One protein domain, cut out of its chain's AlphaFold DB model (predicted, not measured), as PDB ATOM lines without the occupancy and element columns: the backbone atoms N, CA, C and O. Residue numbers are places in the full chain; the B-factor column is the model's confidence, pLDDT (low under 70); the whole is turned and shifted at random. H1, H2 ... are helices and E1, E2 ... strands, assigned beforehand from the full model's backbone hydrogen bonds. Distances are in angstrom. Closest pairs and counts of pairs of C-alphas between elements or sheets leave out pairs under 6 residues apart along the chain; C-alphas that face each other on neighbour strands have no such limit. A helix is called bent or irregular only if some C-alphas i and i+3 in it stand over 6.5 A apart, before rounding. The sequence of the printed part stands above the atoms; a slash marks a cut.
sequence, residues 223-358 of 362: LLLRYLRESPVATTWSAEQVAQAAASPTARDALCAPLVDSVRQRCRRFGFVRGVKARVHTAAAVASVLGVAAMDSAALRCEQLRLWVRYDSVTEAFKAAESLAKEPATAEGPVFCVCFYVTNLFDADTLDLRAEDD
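This is residues 223 to 358 of the 362 residues of an uncharacterized protein of Leptomonas pyrrhocoris (UniProt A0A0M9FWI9). A twisted sheet of four strands is covered on one face by two helices, the long kinked H3 and H6, which stand about perpendicular to each other. The short helices H1, H2, H4 and H5 gather near one end of the sheet, where E1 and E2 end and E3 begins, while short H7 only grazes the sheet. The printed part has 136 residues, with seven named helices and four named strands in the order E1 H1 H2 H3 E2 H4 H5 E3 H6 E4 H7. The sheet order is E2 E3 E1 E4, all antiparallel, and the class is mixed, helices and strands. The whole is compact, with a radius of gyration of the C-alphas of 14.3 A, and rounded, spanning 36 by 35 by 28 A.

E1, residues 223 to 229, is 18.0 A long and begins at C-alpha 223 (97.304, 157.556, 244.315). H1 is residues 232 to 235, and H2 is residues 239 to 247, 12.3 A. H3, residues 249 to 268, is 25.0 A long; it is irregular, with C-alphas 255 and 258 7.4 A apart, and has a kink of 54 degrees near residue 256. E2 is residues 273 to 280, 21.0 A; H4 is residues 283 to 290, and H5 residues 297 to 303. E3 is residues 305 to 311, 20.0 A. H6, residues 314 to 326, is 18.2 A long and begins at C-alpha 314 (97.448, 153.452, 235.604). E4 is residues 335 to 341, 18.4 A. H7, residues 343 to 347, ends at C-alpha 347 (87.384, 149.819, 245.942).

E2 and E4 are the edge strands. N 277 and O 308 of E2 and E3 are 2.9 A apart, N 225 and O 307 of E1 and E3 2.8 A, and N 226 and O 337 of E1 and E4 2.9 A, each within hydrogen-bond range. In two layers, a sheet with helices on one face, H3 has a height over the sheet of 6.7 A, over E2 and E3, and H6 one of 8.1 A, over E3 and E1. E3, H6 and E4 form a split strand-helix-strand unit, with E1 between its strands and a right-handed crossover. H2 touches residues 251 to 255 of H3 alone, closest at the C-alphas of Ala 245 and Arg 252, 3.9 A. H5 touches H1, closest at the C-alphas of Ala 234 and Arg 301, 5.4 A, and also H4. Every O i to N i+4 pair is within hydrogen-bond range in H2, H4, H5, H6 and H7, and 14 of 16 in H3; H1 is too short for one.

The C-alphas farthest apart, of Glu 240 and Thr 315, are 39.3 A apart. The printed part has no cut, and no link between named elements is long. Confidence is under 70 at residues 291 to 295, 328 to 333 and 357 to 358.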
ATOM      1  N   LEU A 223      96.272 156.785 243.634       94.56
ATOM      2  CA  LEU A 223      97.304 157.556 244.315       94.56
ATOM      3  C   LEU A 223      96.878 157.863 245.746       94.56
ATOM      4  O   LEU A 223      95.722 158.202 245.980       94.56
ATOM      5  N   LEU A 224      97.825 157.792 246.672       93.56
ATOM      6  CA  LEU A 224      97.763 158.385 248.000       93.56
ATOM      7  C   LEU A 224      98.489 159.735 247.949       93.56
ATOM      8  O   LEU A 224      99.664 159.803 247.578       93.56
ATOM      9  N   LEU A 225      97.786 160.796 248.333       92.94
ATOM     10  CA  LEU A 225      98.316 162.142 248.501       92.94
ATOM     11  C   LEU A 225      98.420 162.447 249.997       92.94
ATOM     12  O   LEU A 225      97.447 162.313 250.745       92.94
ATOM     13  N   ARG A 226      99.607 162.882 250.413       90.19
ATOM     14  CA  ARG A 226      99.915 163.334 251.774       90.19
ATOM     15  C   ARG A 226     100.340 164.787 251.731       90.19
ATOM     16  O   ARG A 226     101.119 165.165 250.856       90.19
ATOM     17  N   TYR A 227      99.859 165.594 252.665       87.75
ATOM     18  CA  TYR A 227     100.309 166.975 252.776       87.75
ATOM     19  C   TYR A 227     101.733 167.009 253.328       87.75
ATOM     20  O   TYR A 227     102.022 166.393 254.346       87.75
ATOM     21  N   LEU A 228     102.626 167.743 252.669       82.00
ATOM     22  CA  LEU A 228     103.941 168.080 253.216       82.00
ATOM     23  C   LEU A 228     103.910 169.435 253.931       82.00
ATOM     24  O   LEU A 228     104.623 169.638 254.909       82.00
ATOM     25  N   ARG A 229     103.090 170.369 253.438       76.19
ATOM     26  CA  ARG A 229     102.859 171.701 254.014       76.19
ATOM     27  C   ARG A 229     101.404 172.105 253.781       76.19
ATOM     28  O   ARG A 229     100.762 171.557 252.886       76.19
ATOM     29  N   GLU A 230     100.921 173.058 254.577       79.06
ATOM     30  CA  GLU A 230      99.594 173.681 254.412       79.06
ATOM     31  C   GLU A 230      98.425 172.680 254.454       79.06
ATOM     32  O   GLU A 230      97.451 172.794 253.713       79.06
ATOM     33  N   SER A 231      98.509 171.680 255.337       84.19
ATOM     34  CA  SER A 231      97.360 170.811 255.607       84.19
ATOM     35  C   SER A 231      96.218 171.629 256.229       84.19
ATOM     36  O   SER A 231      96.474 172.357 257.191       84.19
ATOM     37  N   PRO A 232      94.959 171.464 255.778       84.62
ATOM     38  CA  PRO A 232      93.786 172.066 256.418       84.62
ATOM     39  C   PRO A 232      93.680 171.765 257.917       84.62
ATOM     40  O   PRO A 232      93.211 172.610 258.678       84.62
ATOM     41  N   VAL A 233      94.169 170.594 258.349       85.12
ATOM     42  CA  VAL A 233      94.255 170.194 259.766       85.12
ATOM     43  C   VAL A 233      95.223 171.084 260.552       85.12
ATOM     44  O   VAL A 233      95.046 171.305 261.745       85.12
ATOM     45  N   ALA A 234      96.271 171.587 259.897       81.94
ATOM     46  CA  ALA A 234      97.269 172.446 260.518       81.94
ATOM     47  C   ALA A 234      96.876 173.931 260.502       81.94
ATOM     48  O   ALA A 234      97.308 174.662 261.390       81.94
ATOM     49  N   THR A 235      96.093 174.370 259.509       83.12
ATOM     50  CA  THR A 235      95.819 175.794 259.251       83.12
ATOM     51  C   THR A 235      94.407 176.239 259.623       83.12
ATOM     52  O   THR A 235      94.252 177.330 260.161       83.12
ATOM     53  N   THR A 236      93.383 175.430 259.338       87.19
ATOM     54  CA  THR A 236      91.975 175.877 259.362       87.19
ATOM     55  C   THR A 236      91.062 175.084 260.288       87.19
ATOM     56  O   THR A 236      90.097 175.645 260.796       87.19
ATOM     57  N   TRP A 237      91.308 173.790 260.492       92.19
ATOM     58  CA  TRP A 237      90.391 172.936 261.250       92.19
ATOM     59  C   TRP A 237      90.690 172.974 262.747       92.19
ATOM     60  O   TRP A 237      91.849 172.959 263.164       92.19
ATOM     61  N   SER A 238      89.636 172.979 263.563       91.06
ATOM     62  CA  SER A 238      89.771 172.874 265.015       91.06
ATOM     63  C   SER A 238      90.053 171.430 265.448       91.06
ATOM     64  O   SER A 238      89.713 170.467 264.755       91.06
ATOM     65  N   ALA A 239      90.649 171.257 266.631       88.25
ATOM     66  CA  ALA A 239      90.902 169.928 267.192       88.25
ATOM     67  C   ALA A 239      89.604 169.116 267.387       88.25
ATOM     68  O   ALA A 239      89.603 167.902 267.186       88.25
ATOM     69  N   GLU A 240      88.498 169.789 267.717       90.81
ATOM     70  CA  GLU A 240      87.172 169.181 267.866       90.81
ATOM     71  C   GLU A 240      86.624 168.677 266.528       90.81
ATOM     72  O   GLU A 240      86.185 167.532 266.441       90.81
ATOM     73  N   GLN A 241      86.731 169.480 265.463       92.38
ATOM     74  CA  GLN A 241      86.324 169.080 264.111       92.38
ATOM     75  C   GLN A 241      87.108 167.857 263.632       92.38
ATOM     76  O   GLN A 241      86.533 166.924 263.071       92.38
ATOM     77  N   VAL A 242      88.417 167.830 263.893       91.88
ATOM     78  CA  VAL A 242      89.293 166.703 263.549       91.88
ATOM     79  C   VAL A 242      88.912 165.451 264.340       91.88
ATOM     80  O   VAL A 242      88.839 164.367 263.761       91.88
ATOM     81  N   ALA A 243      88.633 165.577 265.639       91.06
ATOM     82  CA  ALA A 243      88.197 164.458 266.474       91.06
ATOM     83  C   ALA A 243      86.833 163.908 266.027       91.06
ATOM     84  O   ALA A 243      86.666 162.695 265.902       91.06
ATOM     85  N   GLN A 244      85.880 164.787 265.713       91.88
ATOM     86  CA  GLN A 244      84.551 164.406 265.243       91.88
ATOM     87  C   GLN A 244      84.602 163.742 263.860       91.88
ATOM     88  O   GLN A 244      83.936 162.731 263.639       91.88
ATOM     89  N   ALA A 245      85.438 164.253 262.952       92.38
ATOM     90  CA  ALA A 245      85.690 163.643 261.648       92.38
ATOM     91  C   ALA A 245      86.433 162.300 261.752       92.38
ATOM     92  O   ALA A 245      86.197 161.398 260.953       92.38
ATOM     93  N   ALA A 246      87.316 162.124 262.735       91.25
ATOM     94  CA  ALA A 246      87.951 160.829 262.974       91.25
ATOM     95  C   ALA A 246      86.968 159.797 263.562       91.25
ATOM     96  O   ALA A 246      87.094 158.608 263.284       91.25
ATOM     97  N   ALA A 247      85.988 160.244 264.354       90.88
ATOM     98  CA  ALA A 247      85.024 159.377 265.030       90.88
ATOM     99  C   ALA A 247      83.799 159.006 264.174       90.88
ATOM    100  O   ALA A 247      83.246 157.921 264.346       90.88
ATOM    101  N   SER A 248      83.353 159.886 263.272       93.31
ATOM    102  CA  SER A 248      82.120 159.699 262.496       93.31
ATOM    103  C   SER A 248      82.343 159.885 260.991       93.31
ATOM    104  O   SER A 248      82.818 160.945 260.570       93.31
ATOM    105  N   PRO A 249      81.943 158.910 260.145       89.38
ATOM    106  CA  PRO A 249      82.102 159.013 258.696       89.38
ATOM    107  C   PRO A 249      81.281 160.165 258.106       89.38
ATOM    108  O   PRO A 249      81.767 160.863 257.226       89.38
ATOM    109  N   THR A 250      80.084 160.438 258.631       92.19
ATOM    110  CA  THR A 250      79.228 161.528 258.137       92.19
ATOM    111  C   THR A 250      79.845 162.898 258.408       92.19
ATOM    112  O   THR A 250      79.869 163.758 257.529       92.19
ATOM    113  N   ALA A 251      80.392 163.098 259.614       91.38
ATOM    114  CA  ALA A 251      81.070 164.343 259.974       91.38
ATOM    115  C   ALA A 251      82.349 164.540 259.151       91.38
ATOM    116  O   ALA A 251      82.646 165.647 258.704       91.38
ATOM    117  N   ARG A 252      83.081 163.450 258.900       93.62
ATOM    118  CA  ARG A 252      84.250 163.459 258.026       93.62
ATOM    119  C   ARG A 252      83.900 163.871 256.609       93.62
ATOM    120  O   ARG A 252      84.586 164.718 256.048       93.62
ATOM    121  N   ASP A 253      82.884 163.246 256.029       91.94
ATOM    122  CA  ASP A 253      82.523 163.466 254.635       91.94
ATOM    123  C   ASP A 253      82.037 164.910 254.442       91.94
ATOM    124  O   ASP A 253      82.441 165.552 253.477       91.94
ATOM    125  N   ALA A 254      81.303 165.472 255.412       92.56
ATOM    126  CA  ALA A 254      80.935 166.888 255.425       92.56
ATOM    127  C   ALA A 254      82.156 167.822 255.522       92.56
ATOM    128  O   ALA A 254      82.277 168.762 254.737       92.56
ATOM    129  N   LEU A 255      83.091 167.550 256.441       94.25
ATOM    130  CA  LEU A 255      84.293 168.372 256.631       94.25
ATOM    131  C   LEU A 255      85.243 168.299 255.425       94.25
ATOM    132  O   LEU A 255      85.870 169.288 255.045       94.25
ATOM    133  N   CYS A 256      85.351 167.121 254.809       94.12
ATOM    134  CA  CYS A 256      86.259 166.867 253.697       94.12
ATOM    135  C   CYS A 256      85.649 167.179 252.326       94.12
ATOM    136  O   CYS A 256      86.416 167.288 251.374       94.12
ATOM    137  N   ALA A 257      84.328 167.333 252.189       93.38
ATOM    138  CA  ALA A 257      83.657 167.609 250.913       93.38
ATOM    139  C   ALA A 257      84.318 168.727 250.076       93.38
ATOM    140  O   ALA A 257      84.736 168.439 248.949       93.38
ATOM    141  N   PRO A 258      84.531 169.956 250.600       92.75
ATOM    142  CA  PRO A 258      85.137 171.030 249.807       92.75
ATOM    143  C   PRO A 258      86.574 170.705 249.380       92.75
ATOM    144  O   PRO A 258      87.014 171.042 248.279       92.75
ATOM    145  N   LEU A 259      87.314 170.003 250.240       92.75
ATOM    146  CA  LEU A 259      88.672 169.571 249.948       92.75
ATOM    147  C   LEU A 259      88.700 168.501 248.852       92.75
ATOM    148  O   LEU A 259      89.511 168.574 247.929       92.75
ATOM    149  N   VAL A 260      87.820 167.509 248.954       94.62
ATOM    150  CA  VAL A 260      87.673 166.416 247.991       94.62
ATOM    151  C   VAL A 260      87.347 166.974 246.611       94.62
ATOM    152  O   VAL A 260      87.951 166.536 245.630       94.62
ATOM    153  N   ASP A 261      86.467 167.973 246.520       93.94
ATOM    154  CA  ASP A 261      86.132 168.622 245.253       93.94
ATOM    155  C   ASP A 261      87.292 169.445 244.683       93.94
ATOM    156  O   ASP A 261      87.600 169.322 243.494       93.94
ATOM    157  N   SER A 262      88.021 170.184 245.525       92.19
ATOM    158  CA  SER A 262      89.232 170.910 245.113       92.19
ATOM    159  C   SER A 262      90.314 169.966 244.568       92.19
ATOM    160  O   SER A 262      90.848 170.159 243.468       92.19
ATOM    161  N   VAL A 263      90.595 168.873 245.284       93.00
ATOM    162  CA  VAL A 263      91.564 167.848 244.866       93.00
ATOM    163  C   VAL A 263      91.101 167.162 243.587       93.00
ATOM    164  O   VAL A 263      91.905 166.975 242.673       93.00
ATOM    165  N   ARG A 264      89.811 166.834 243.470       95.06
ATOM    166  CA  ARG A 264      89.219 166.262 242.255       95.06
ATOM    167  C   ARG A 264      89.409 167.196 241.062       95.06
ATOM    168  O   ARG A 264      89.870 166.736 240.019       95.06
ATOM    169  N   GLN A 265      89.107 168.486 241.200       93.38
ATOM    170  CA  GLN A 265      89.273 169.472 240.129       93.38
ATOM    171  C   GLN A 265      90.741 169.613 239.712       93.38
ATOM    172  O   GLN A 265      91.043 169.594 238.517       93.38
ATOM    173  N   ARG A 266      91.669 169.661 240.676       90.81
ATOM    174  CA  ARG A 266      93.113 169.677 240.402       90.81
ATOM    175  C   ARG A 266      93.556 168.415 239.656       90.81
ATOM    176  O   ARG A 266      94.254 168.505 238.648       90.81
ATOM    177  N   CYS A 267      93.113 167.250 240.118       93.06
ATOM    178  CA  CYS A 267      93.504 165.944 239.590       93.06
ATOM    179  C   CYS A 267      92.930 165.642 238.198       93.06
ATOM    180  O   CYS A 267      93.579 164.942 237.417       93.06
ATOM    181  N   ARG A 268      91.764 166.210 237.855       94.38
ATOM    182  CA  ARG A 268      91.121 166.088 236.531       94.38
ATOM    183  C   ARG A 268      91.974 166.622 235.382       94.38
ATOM    184  O   ARG A 268      91.835 166.163 234.255       94.38
ATOM    185  N   ARG A 269      92.908 167.538 235.653       92.38
ATOM    186  CA  ARG A 269      93.845 168.068 234.643       92.38
ATOM    187  C   ARG A 269      94.788 166.990 234.091       92.38
ATOM    188  O   ARG A 269      95.378 167.170 233.026       92.38
ATOM    189  N   PHE A 270      94.947 165.880 234.811       92.12
ATOM    190  CA  PHE A 270      95.875 164.810 234.455       92.12
ATOM    191  C   PHE A 270      95.194 163.596 233.811       92.12
ATOM    192  O   PHE A 270      95.876 162.861 233.097       92.12
ATOM    193  N   GLY A 271      93.883 163.421 234.000       92.75
ATOM    194  CA  GLY A 271      93.105 162.301 233.462       92.75
ATOM    195  C   GLY A 271      91.720 162.182 234.101       92.75
ATOM    196  O   GLY A 271      91.334 163.016 234.926       92.75
ATOM    197  N   PHE A 272      90.977 161.133 233.746       94.38
ATOM    198  CA  PHE A 272      89.657 160.877 234.322       94.38
ATOM    199  C   PHE A 272      89.764 160.336 235.753       94.38
ATOM    200  O   PHE A 272      90.349 159.280 236.004       94.38
ATOM    201  N   VAL A 273      89.172 161.058 236.705       96.50
ATOM    202  CA  VAL A 273      89.151 160.686 238.125       96.50
ATOM    203  C   VAL A 273      87.851 159.944 238.431       96.50
ATOM    204  O   VAL A 273      86.785 160.556 238.452       96.50
ATOM    205  N   ARG A 274      87.942 158.639 238.715       95.00
ATOM    206  CA  ARG A 274      86.808 157.794 239.129       95.00
ATOM    207  C   ARG A 274      86.295 158.127 240.519       95.00
ATOM    208  O   ARG A 274      85.106 157.998 240.784       95.00
ATOM    209  N   GLY A 275      87.184 158.529 241.419       94.25
ATOM    210  CA  GLY A 275      86.800 158.838 242.786       94.25
ATOM    211  C   GLY A 275      87.922 159.486 243.569       94.25
ATOM    212  O   GLY A 275      89.101 159.270 243.293       94.25
ATOM    213  N   VAL A 276      87.531 160.271 244.565       96.31
ATOM    214  CA  VAL A 276      88.434 160.849 245.555       96.31
ATOM    215  C   VAL A 276      87.833 160.563 246.921       96.31
ATOM    216  O   VAL A 276      86.636 160.769 247.113       96.31
ATOM    217  N   LYS A 277      88.648 160.054 247.838       95.25
ATOM    218  CA  LYS A 277      88.258 159.735 249.214       95.25
ATOM    219  C   LYS A 277      89.239 160.395 250.172       95.25
ATOM    220  O   LYS A 277      90.431 160.448 249.881       95.25
ATOM    221  N   ALA A 278      88.745 160.875 251.303       94.31
ATOM    222  CA  ALA A 278      89.557 161.471 252.357       94.31
ATOM    223  C   ALA A 278      89.365 160.692 253.661       94.31
ATOM    224  O   ALA A 278      88.260 160.234 253.957       94.31
ATOM    225  N   ARG A 279      90.432 160.539 254.445       93.88
ATOM    226  CA  ARG A 279      90.381 160.000 255.811       93.88
ATOM    227  C   ARG A 279      91.088 160.965 256.745       93.88
ATOM    228  O   ARG A 279      92.151 161.493 256.416       93.88
ATOM    229  N   VAL A 280      90.454 161.188 257.890       93.56
ATOM    230  CA  VAL A 280      90.979 162.001 258.982       93.56
ATOM    231  C   VAL A 280      91.295 161.061 260.133       93.56
ATOM    232  O   VAL A 280      90.472 160.222 260.493       93.56
ATOM    233  N   HIS A 281      92.490 161.196 260.688       91.62
ATOM    234  CA  HIS A 281      93.009 160.357 261.750       91.62
ATOM    235  C   HIS A 281      93.362 161.202 262.975       91.62
ATOM    236  O   HIS A 281      93.757 162.370 262.884       91.62
ATOM    237  N   THR A 282      93.234 160.599 264.153       90.25
ATOM    238  CA  THR A 282      93.641 161.247 265.399       90.25
ATOM    239  C   THR A 282      95.164 161.325 265.486       90.25
ATOM    240  O   THR A 282      95.878 160.462 264.974       90.25
ATOM    241  N   ALA A 283      95.673 162.345 266.177       86.62
ATOM    242  CA  ALA A 283      97.107 162.511 266.395       86.62
ATOM    243  C   ALA A 283      97.742 161.272 267.061       86.62
ATOM    244  O   ALA A 283      98.822 160.839 266.669       86.62
ATOM    245  N   ALA A 284      97.033 160.658 268.016       85.88
ATOM    246  CA  ALA A 284      97.478 159.441 268.691       85.88
ATOM    247  C   ALA A 284      97.583 158.238 267.737       85.88
ATOM    248  O   ALA A 284      98.565 157.498 267.797       85.88
ATOM    249  N   ALA A 285      96.616 158.061 266.827       87.00
ATOM    250  CA  ALA A 285      96.651 156.985 265.838       87.00
ATOM    251  C   ALA A 285      97.820 157.159 264.857       87.00
ATOM    252  O   ALA A 285      98.549 156.205 264.589       87.00
ATOM    253  N   VAL A 286      98.045 158.386 264.378       86.12
ATOM    254  CA  VAL A 286      99.184 158.718 263.508       86.12
ATOM    255  C   VAL A 286     100.509 158.438 264.220       86.12
ATOM    256  O   VAL A 286     101.357 157.736 263.672       86.12
ATOM    257  N   ALA A 287     100.673 158.921 265.457       83.56
ATOM    258  CA  ALA A 287     101.881 158.701 266.251       83.56
ATOM    259  C   ALA A 287     102.162 157.207 266.482       83.56
ATOM    260  O   ALA A 287     103.302 156.764 266.343       83.56
ATOM    261  N   SER A 288     101.119 156.434 266.800       83.56
ATOM    262  CA  SER A 288     101.217 154.999 267.074       83.56
ATOM    263  C   SER A 288     101.591 154.189 265.829       83.56
ATOM    264  O   SER A 288     102.515 153.381 265.888       83.56
ATOM    265  N   VAL A 289     100.918 154.417 264.697       81.31
ATOM    266  CA  VAL A 289     101.118 153.619 263.473       81.31
ATOM    267  C   VAL A 289     102.417 153.982 262.767       81.31
ATOM    268  O   VAL A 289     103.123 153.103 262.274       81.31
ATOM    269  N   LEU A 290     102.746 155.271 262.709       77.19
ATOM    270  CA  LEU A 290     103.956 155.729 262.033       77.19
ATOM    271  C   LEU A 290     105.201 155.600 262.929       77.19
ATOM    272  O   LEU A 290     106.317 155.751 262.444       77.19
ATOM    273  N   GLY A 291     105.026 155.276 264.217       65.06
ATOM    274  CA  GLY A 291     106.122 155.083 265.168       65.06
ATOM    275  C   GLY A 291     106.899 156.367 265.456       65.06
ATOM    276  O   GLY A 291     108.067 156.312 265.837       65.06
ATOM    277  N   VAL A 292     106.273 157.530 265.255       59.41
ATOM    278  CA  VAL A 292     106.951 158.833 265.252       59.41
ATOM    279  C   VAL A 292     106.677 159.596 266.539       59.41
ATOM    280  O   VAL A 292     106.157 160.708 266.536       59.41
ATOM    281  N   ALA A 293     107.061 159.004 267.669       50.41
ATOM    282  CA  ALA A 293     106.974 159.646 268.984       50.41
ATOM    283  C   ALA A 293     107.787 160.962 269.087       50.41
ATOM    284  O   ALA A 293     107.630 161.696 270.056       50.41
ATOM    285  N   ALA A 294     108.626 161.271 268.087       49.09
ATOM    286  CA  ALA A 294     109.491 162.450 268.020       49.09
ATOM    287  C   ALA A 294     109.220 163.364 266.803       49.09
ATOM    288  O   ALA A 294     110.100 164.130 266.414       49.09
ATOM    289  N   MET A 295     108.054 163.272 266.150       61.34
ATOM    290  CA  MET A 295     107.729 164.203 265.062       61.34
ATOM    291  C   MET A 295     107.273 165.550 265.610       61.34
ATOM    292  O   MET A 295     106.480 165.607 266.550       61.34
ATOM    293  N   ASP A 296     107.714 166.630 264.961       70.12
ATOM    294  CA  ASP A 296     107.179 167.964 265.207       70.12
ATOM    295  C   ASP A 296     105.650 167.948 265.087       70.12
ATOM    296  O   ASP A 296     105.080 167.363 264.159       70.12
ATOM    297  N   SER A 297     104.970 168.637 266.005       73.75
ATOM    298  CA  SER A 297     103.502 168.707 266.052       73.75
ATOM    299  C   SER A 297     102.883 169.166 264.725       73.75
ATOM    300  O   SER A 297     101.798 168.720 264.355       73.75
ATOM    301  N   ALA A 298     103.595 170.004 263.968       73.06
ATOM    302  CA  ALA A 298     103.197 170.448 262.637       73.06
ATOM    303  C   ALA A 298     103.255 169.326 261.584       73.06
ATOM    304  O   ALA A 298     102.318 169.182 260.800       73.06
ATOM    305  N   ALA A 299     104.312 168.507 261.583       74.75
ATOM    306  CA  ALA A 299     104.428 167.358 260.683       74.75
ATOM    307  C   ALA A 299     103.344 166.316 260.985       74.75
ATOM    308  O   ALA A 299     102.716 165.777 260.075       74.75
ATOM    309  N   LEU A 300     103.051 166.116 262.270       81.88
ATOM    310  CA  LEU A 300     102.011 165.200 262.710       81.88
ATOM    311  C   LEU A 300     100.619 165.649 262.238       81.88
ATOM    312  O   LEU A 300      99.866 164.832 261.713       81.88
ATOM    313  N   ARG A 301     100.304 166.951 262.314       83.88
ATOM    314  CA  ARG A 301      99.052 167.519 261.771       83.88
ATOM    315  C   ARG A 301      98.925 167.370 260.255       83.88
ATOM    316  O   ARG A 301      97.816 167.216 259.748       83.88
ATOM    317  N   CYS A 302     100.033 167.391 259.520       83.50
ATOM    318  CA  CYS A 302     100.015 167.133 258.080       83.50
ATOM    319  C   CYS A 302      99.655 165.676 257.742       83.50
ATOM    320  O   CYS A 302      98.983 165.439 256.741       83.50
ATOM    321  N   GLU A 303     100.025 164.720 258.595       85.56
ATOM    322  CA  GLU A 303      99.747 163.287 258.413       85.56
ATOM    323  C   GLU A 303      98.357 162.846 258.890       85.56
ATOM    324  O   GLU A 303      97.877 161.778 258.505       85.56
ATOM    325  N   GLN A 304      97.675 163.667 259.694       89.88
ATOM    326  CA  GLN A 304      96.311 163.397 260.160       89.88
ATOM    327  C   GLN A 304      95.268 163.374 259.039       89.88
ATOM    328  O   GLN A 304      94.174 162.863 259.252       89.88
ATOM    329  N   LEU A 305      95.574 163.910 257.858       92.31
ATOM    330  CA  LEU A 305      94.676 163.922 256.710       92.31
ATOM    331  C   LEU A 305      95.342 163.234 255.523       92.31
ATOM    332  O   LEU A 305      96.378 163.675 255.026       92.31
ATOM    333  N   ARG A 306      94.699 162.175 255.034       92.75
ATOM    334  CA  ARG A 306      95.130 161.425 253.854       92.75
ATOM    335  C   ARG A 306      94.049 161.456 252.786       92.75
ATOM    336  O   ARG A 306      92.854 161.390 253.081       92.75
ATOM    337  N   LEU A 307      94.484 161.571 251.537       94.69
ATOM    338  CA  LEU A 307      93.616 161.661 250.369       94.69
ATOM    339  C   LEU A 307      93.977 160.553 249.390       94.69
ATOM    340  O   LEU A 307      95.142 160.379 249.049       94.69
ATOM    341  N   TRP A 308      92.977 159.851 248.877       95.81
ATOM    342  CA  TRP A 308      93.154 158.841 247.846       95.81
ATOM    343  C   TRP A 308      92.421 159.254 246.584       95.81
ATOM    344  O   TRP A 308      91.244 159.607 246.632       95.81
ATOM    345  N   VAL A 309      93.104 159.170 245.449       96.62
ATOM    346  CA  VAL A 309      92.578 159.533 244.134       96.62
ATOM    347  C   VAL A 309      92.655 158.315 243.231       96.62
ATOM    348  O   VAL A 309      93.744 157.817 242.956       96.62
ATOM    349  N   ARG A 310      91.507 157.836 242.750       96.56
ATOM    350  CA  ARG A 310      91.424 156.747 241.773       96.56
ATOM    351  C   ARG A 310      91.211 157.317 240.377       96.56
ATOM    352  O   ARG A 310      90.224 158.008 240.134       96.56
ATOM    353  N   TYR A 311      92.109 156.973 239.470       96.88
ATOM    354  CA  TYR A 311      92.018 157.241 238.041       96.88
ATOM    355  C   TYR A 311      91.403 156.059 237.291       96.88
ATOM    356  O   TYR A 311      91.329 154.943 237.817       96.88
ATOM    357  N   ASP A 312      90.962 156.309 236.061       94.94
ATOM    358  CA  ASP A 312      90.487 155.263 235.152       94.94
ATOM    359  C   ASP A 312      91.622 154.321 234.735       94.94
ATOM    360  O   ASP A 312      91.443 153.105 234.678       94.94
ATOM    361  N   SER A 313      92.818 154.878 234.518       93.56
ATOM    362  CA  SER A 313      93.993 154.133 234.068       93.56
ATOM    363  C   SER A 313      95.235 154.357 234.936       93.56
ATOM    364  O   SER A 313      95.449 155.418 235.528       93.56
ATOM    365  N   VAL A 314      96.123 153.356 234.956       94.25
ATOM    366  CA  VAL A 314      97.448 153.452 235.604       94.25
ATOM    367  C   VAL A 314      98.307 154.537 234.946       94.25
ATOM    368  O   VAL A 314      99.065 155.227 235.619       94.25
ATOM    369  N   THR A 315      98.169 154.732 233.633       93.12
ATOM    370  CA  THR A 315      98.910 155.751 232.879       93.12
ATOM    371  C   THR A 315      98.548 157.173 233.297       93.12
ATOM    372  O   THR A 315      99.433 158.019 233.426       93.12
ATOM    373  N   GLU A 316      97.267 157.446 233.547       94.25
ATOM    374  CA  GLU A 316      96.818 158.749 234.048       94.25
ATOM    375  C   GLU A 316      97.282 158.983 235.480       94.25
ATOM    376  O   GLU A 316      97.792 160.060 235.781       94.25
ATOM    377  N   ALA A 317      97.187 157.962 236.339       93.44
ATOM    378  CA  ALA A 317      97.721 158.023 237.694       93.44
ATOM    379  C   ALA A 317      99.232 158.299 237.689       93.44
ATOM    380  O   ALA A 317      99.712 159.135 238.447       93.44
ATOM    381  N   PHE A 318      99.990 157.678 236.785       92.56
ATOM    382  CA  PHE A 318     101.424 157.928 236.647       92.56
ATOM    383  C   PHE A 318     101.725 159.362 236.198       92.56
ATOM    384  O   PHE A 318     102.546 160.045 236.809       92.56
ATOM    385  N   LYS A 319     101.007 159.862 235.188       92.69
ATOM    386  CA  LYS A 319     101.119 161.256 234.731       92.69
ATOM    387  C   LYS A 319     100.779 162.245 235.848       92.69
ATOM    388  O   LYS A 319     101.474 163.250 236.011       92.69
ATOM    389  N   ALA A 320      99.722 161.973 236.607       92.81
ATOM    390  CA  ALA A 320      99.313 162.787 237.741       92.81
ATOM    391  C   ALA A 320     100.376 162.780 238.839       92.81
ATOM    392  O   ALA A 320     100.769 163.844 239.306       92.81
ATOM    393  N   ALA A 321     100.897 161.605 239.193       91.06
ATOM    394  CA  ALA A 321     101.914 161.466 240.219       91.06
ATOM    395  C   ALA A 321     103.200 162.210 239.856       91.06
ATOM    396  O   ALA A 321     103.721 162.954 240.680       91.06
ATOM    397  N   GLU A 322     103.670 162.094 238.612       88.50
ATOM    398  CA  GLU A 322     104.820 162.873 238.154       88.50
ATOM    399  C   GLU A 322     104.567 164.380 238.208       88.50
ATOM    400  O   GLU A 322     105.457 165.138 238.582       88.50
ATOM    401  N   SER A 323     103.377 164.823 237.806       88.50
ATOM    402  CA  SER A 323     103.062 166.250 237.709       88.50
ATOM    403  C   SER A 323     102.897 166.885 239.092       88.50
ATOM    404  O   SER A 323     103.482 167.932 239.354       88.50
ATOM    405  N   LEU A 324     102.178 166.213 239.995       86.94
ATOM    406  CA  LEU A 324     101.999 166.620 241.391       86.94
ATOM    407  C   LEU A 324     103.322 166.556 242.173       86.94
ATOM    408  O   LEU A 324     103.599 167.416 243.006       86.94
ATOM    409  N   ALA A 325     104.190 165.584 241.870       82.25
ATOM    410  CA  ALA A 325     105.529 165.521 242.448       82.25
ATOM    411  C   ALA A 325     106.454 166.628 241.914       82.25
ATOM    412  O   ALA A 325     107.332 167.078 242.641       82.25
ATOM    413  N   LYS A 326     106.282 167.092 240.673       77.56
ATOM    414  CA  LYS A 326     107.092 168.179 240.086       77.56
ATOM    415  C   LYS A 326     106.619 169.578 240.496       77.56
ATOM    416  O   LYS A 326     107.356 170.533 240.264       77.56
ATOM    417  N   GLU A 327     105.431 169.709 241.090       70.56
ATOM    418  CA  GLU A 327     104.873 170.999 241.501       70.56
ATOM    419  C   GLU A 327     105.805 171.664 242.540       70.56
ATOM    420  O   GLU A 327     106.046 171.090 243.615       70.56
ATOM    421  N   PRO A 328     106.422 172.817 242.213       60.31
ATOM    422  CA  PRO A 328     107.468 173.398 243.041       60.31
ATOM    423  C   PRO A 328     106.902 173.799 244.404       60.31
ATOM    424  O   PRO A 328     105.798 174.322 244.498       60.31
ATOM    425  N   ALA A 329     107.686 173.601 245.469       58.50
ATOM    426  CA  ALA A 329     107.300 173.974 246.836       58.50
ATOM    427  C   ALA A 329     107.109 175.494 247.050       58.50
ATOM    428  O   ALA A 329     106.811 175.912 248.164       58.50
ATOM    429  N   THR A 330     107.356 176.299 246.014       53.62
ATOM    430  CA  THR A 330     107.236 177.762 245.979       53.62
ATOM    431  C   THR A 330     105.992 178.252 245.238       53.62
ATOM    432  O   THR A 330     105.772 179.458 245.191       53.62
ATOM    433  N   ALA A 331     105.198 177.365 244.627       60.12
ATOM    434  CA  ALA A 331     103.887 177.748 244.113       60.12
ATOM    435  C   ALA A 331     102.939 177.985 245.297       60.12
ATOM    436  O   ALA A 331     102.942 177.191 246.234       60.12
ATOM    437  N   GLU A 332     102.147 179.059 245.256       60.47
ATOM    438  CA  GLU A 332     101.082 179.325 246.231       60.47
ATOM    439  C   GLU A 332     100.057 178.182 246.183       60.47
ATOM    440  O   GLU A 332      99.173 178.139 245.323       60.47
ATOM    441  N   GLY A 333     100.223 177.182 247.046       67.44
ATOM    442  CA  GLY A 333      99.323 176.045 247.108       67.44
ATOM    443  C   GLY A 333      99.878 174.835 247.859       67.44
ATOM    444  O   GLY A 333     101.083 174.705 248.077       67.44
ATOM    445  N   PRO A 334      98.986 173.885 248.195       76.31
ATOM    446  CA  PRO A 334      99.339 172.718 248.981       76.31
ATOM    447  C   PRO A 334     100.362 171.855 248.256       76.31
ATOM    448  O   PRO A 334     100.210 171.511 247.080       76.31
ATOM    449  N   VAL A 335     101.388 171.468 249.009       83.06
ATOM    450  CA  VAL A 335     102.476 170.626 248.532       83.06
ATOM    451  C   VAL A 335     102.206 169.185 248.935       83.06
ATOM    452  O   VAL A 335     102.129 168.879 250.125       83.06
ATOM    453  N   PHE A 336     102.123 168.291 247.947       86.06
ATOM    454  CA  PHE A 336     101.842 166.876 248.176       86.06
ATOM    455  C   PHE A 336     103.088 165.990 248.065       86.06
ATOM    456  O   PHE A 336     103.920 166.149 247.169       86.06
ATOM    457  N   CYS A 337     103.170 164.996 248.946       86.50
ATOM    458  CA  CYS A 337     103.908 163.762 248.714       86.50
ATOM    459  C   CYS A 337     102.952 162.746 248.079       86.50
ATOM    460  O   CYS A 337     101.821 162.589 248.544       86.50
ATOM    461  N   VAL A 338     103.393 162.087 247.005       89.75
ATOM    462  CA  VAL A 338     102.539 161.216 246.189       89.75
ATOM    463  C   VAL A 338     103.110 159.807 246.122       89.75
ATOM    464  O   VAL A 338     104.258 159.605 245.718       89.75
ATOM    465  N   CYS A 339     102.274 158.829 246.458       90.69
ATOM    466  CA  CYS A 339     102.590 157.408 246.391       90.69
ATOM    467  C   CYS A 339     101.486 156.665 245.635       90.69
ATOM    468  O   CYS A 339     100.312 157.014 245.737       90.69
ATOM    469  N   PHE A 340     101.833 155.613 244.904       91.56
ATOM    470  CA  PHE A 340     100.854 154.657 244.411       91.56
ATOM    471  C   PHE A 340     100.287 153.831 245.560       91.56
ATOM    472  O   PHE A 340     101.013 153.397 246.453       91.56
ATOM    473  N   TYR A 341      98.984 153.589 245.497       90.31
ATOM    474  CA  TYR A 341      98.222 152.860 246.498       90.31
ATOM    475  C   TYR A 341      97.510 151.661 245.871       90.31
ATOM    476  O   TYR A 341      97.156 151.673 244.692       90.31
ATOM    477  N   VAL A 342      97.275 150.606 246.645       89.62
ATOM    478  CA  VAL A 342      96.649 149.382 246.128       89.62
ATOM    479  C   VAL A 342      95.177 149.641 245.787       89.62
ATOM    480  O   VAL A 342      94.367 149.928 246.665       89.62
ATOM    481  N   THR A 343      94.808 149.506 244.509       89.31
ATOM    482  CA  THR A 343      93.459 149.834 244.009       89.31
ATOM    483  C   THR A 343      92.353 149.009 244.668       89.31
ATOM    484  O   THR A 343      91.302 149.556 244.982       89.31
ATOM    485  N   ASN A 344      92.608 147.734 244.974       89.50
ATOM    486  CA  ASN A 344      91.617 146.861 245.617       89.50
ATOM    487  C   ASN A 344      91.150 147.405 246.977       89.50
ATOM    488  O   ASN A 344      89.977 147.290 247.312       89.50
ATOM    489  N   LEU A 345      92.051 148.035 247.737       87.94
ATOM    490  CA  LEU A 345      91.729 148.612 249.045       87.94
ATOM    491  C   LEU A 345      90.890 149.886 248.919       87.94
ATOM    492  O   LEU A 345      90.061 150.179 249.774       87.94
ATOM    493  N   PHE A 346      91.084 150.637 247.835       90.69
ATOM    494  CA  PHE A 346      90.252 151.797 247.536       90.69
ATOM    495  C   PHE A 346      88.818 151.390 247.194       90.69
ATOM    496  O   PHE A 346      87.865 152.023 247.660       90.69
ATOM    497  N   ASP A 347      88.676 150.329 246.404       90.31
ATOM    498  CA  ASP A 347      87.384 149.819 245.942       90.31
ATOM    499  C   ASP A 347      86.599 149.167 247.075       90.31
ATOM    500  O   ASP A 347      85.400 149.404 247.195       90.31
ATOM    501  N   ALA A 348      87.290 148.442 247.956       89.94
ATOM    502  CA  ALA A 348      86.725 147.868 249.174       89.94
ATOM    503  C   ALA A 348      86.465 148.902 250.288       89.94
ATOM    504  O   ALA A 348      85.964 148.543 251.347       89.94
ATOM    505  N   ASP A 349      86.833 150.172 250.078       87.06
ATOM    506  CA  ASP A 349      86.788 151.243 251.084       87.06
ATOM    507  C   ASP A 349      87.562 150.952 252.386       87.06
ATOM    508  O   ASP A 349      87.369 151.605 253.411       87.06
ATOM    509  N   THR A 350      88.517 150.027 252.334       87.69
ATOM    510  CA  THR A 350      89.434 149.696 253.430       87.69
ATOM    511  C   THR A 350      90.644 150.632 253.397       87.69
ATOM    512  O   THR A 350      91.784 150.200 253.200       87.69
ATOM    513  N   LEU A 351      90.376 151.934 253.494       86.88
ATOM    514  CA  LEU A 351      91.380 152.997 253.487       86.88
ATOM    515  C   LEU A 351      91.760 153.357 254.922       86.88
ATOM    516  O   LEU A 351      90.934 153.909 255.650       86.88
ATOM    517  N   ASP A 352      93.001 153.072 255.307       83.31
ATOM    518  CA  ASP A 352      93.488 153.334 256.662       83.31
ATOM    519  C   ASP A 352      94.980 153.704 256.691       83.31
ATOM    520  O   ASP A 352      95.689 153.580 255.685       83.31
ATOM    521  N   LEU A 353      95.453 154.163 257.850       83.88
ATOM    522  CA  LEU A 353      96.863 154.404 258.137       83.88
ATOM    523  C   LEU A 353      97.643 153.091 258.084       83.88
ATOM    524  O   LEU A 353      97.377 152.155 258.836       83.88
ATOM    525  N   ARG A 354      98.672 153.041 257.236       81.62
ATOM    526  CA  ARG A 354      99.609 151.918 257.178       81.62
ATOM    527  C   ARG A 354     101.033 152.428 257.289       81.62
ATOM    528  O   ARG A 354     101.426 153.339 256.566       81.62
ATOM    529  N   ALA A 355     101.827 151.782 258.140       71.06
ATOM    530  CA  ALA A 355     103.259 152.061 258.255       71.06
ATOM    531  C   ALA A 355     104.017 151.751 256.949       71.06
ATOM    532  O   ALA A 355     105.034 152.363 256.640       71.06
ATOM    533  N   GLU A 356     103.523 150.796 256.160       70.00
ATOM    534  CA  GLU A 356     104.120 150.393 254.881       70.00
ATOM    535  C   GLU A 356     104.069 151.501 253.823       70.00
ATOM    536  O   GLU A 356     104.962 151.572 252.981       70.00
ATOM    537  N   ASP A 357     103.085 152.402 253.908       69.38
ATOM    538  CA  ASP A 357     102.982 153.570 253.025       69.38
ATOM    539  C   ASP A 357     104.109 154.596 253.295       69.38
ATOM    540  O   ASP A 357     104.353 155.494 252.482       69.38
ATOM    541  N   ASP A 358     104.822 154.437 254.419       61.41
ATOM    542  CA  ASP A 358     105.857 155.340 254.930       61.41
ATOM    543  C   ASP A 358     107.280 154.729 254.878       61.41
ATOM    544  O   ASP A 358     108.265 155.458 254.737       61.41
TER     545      ASP A 358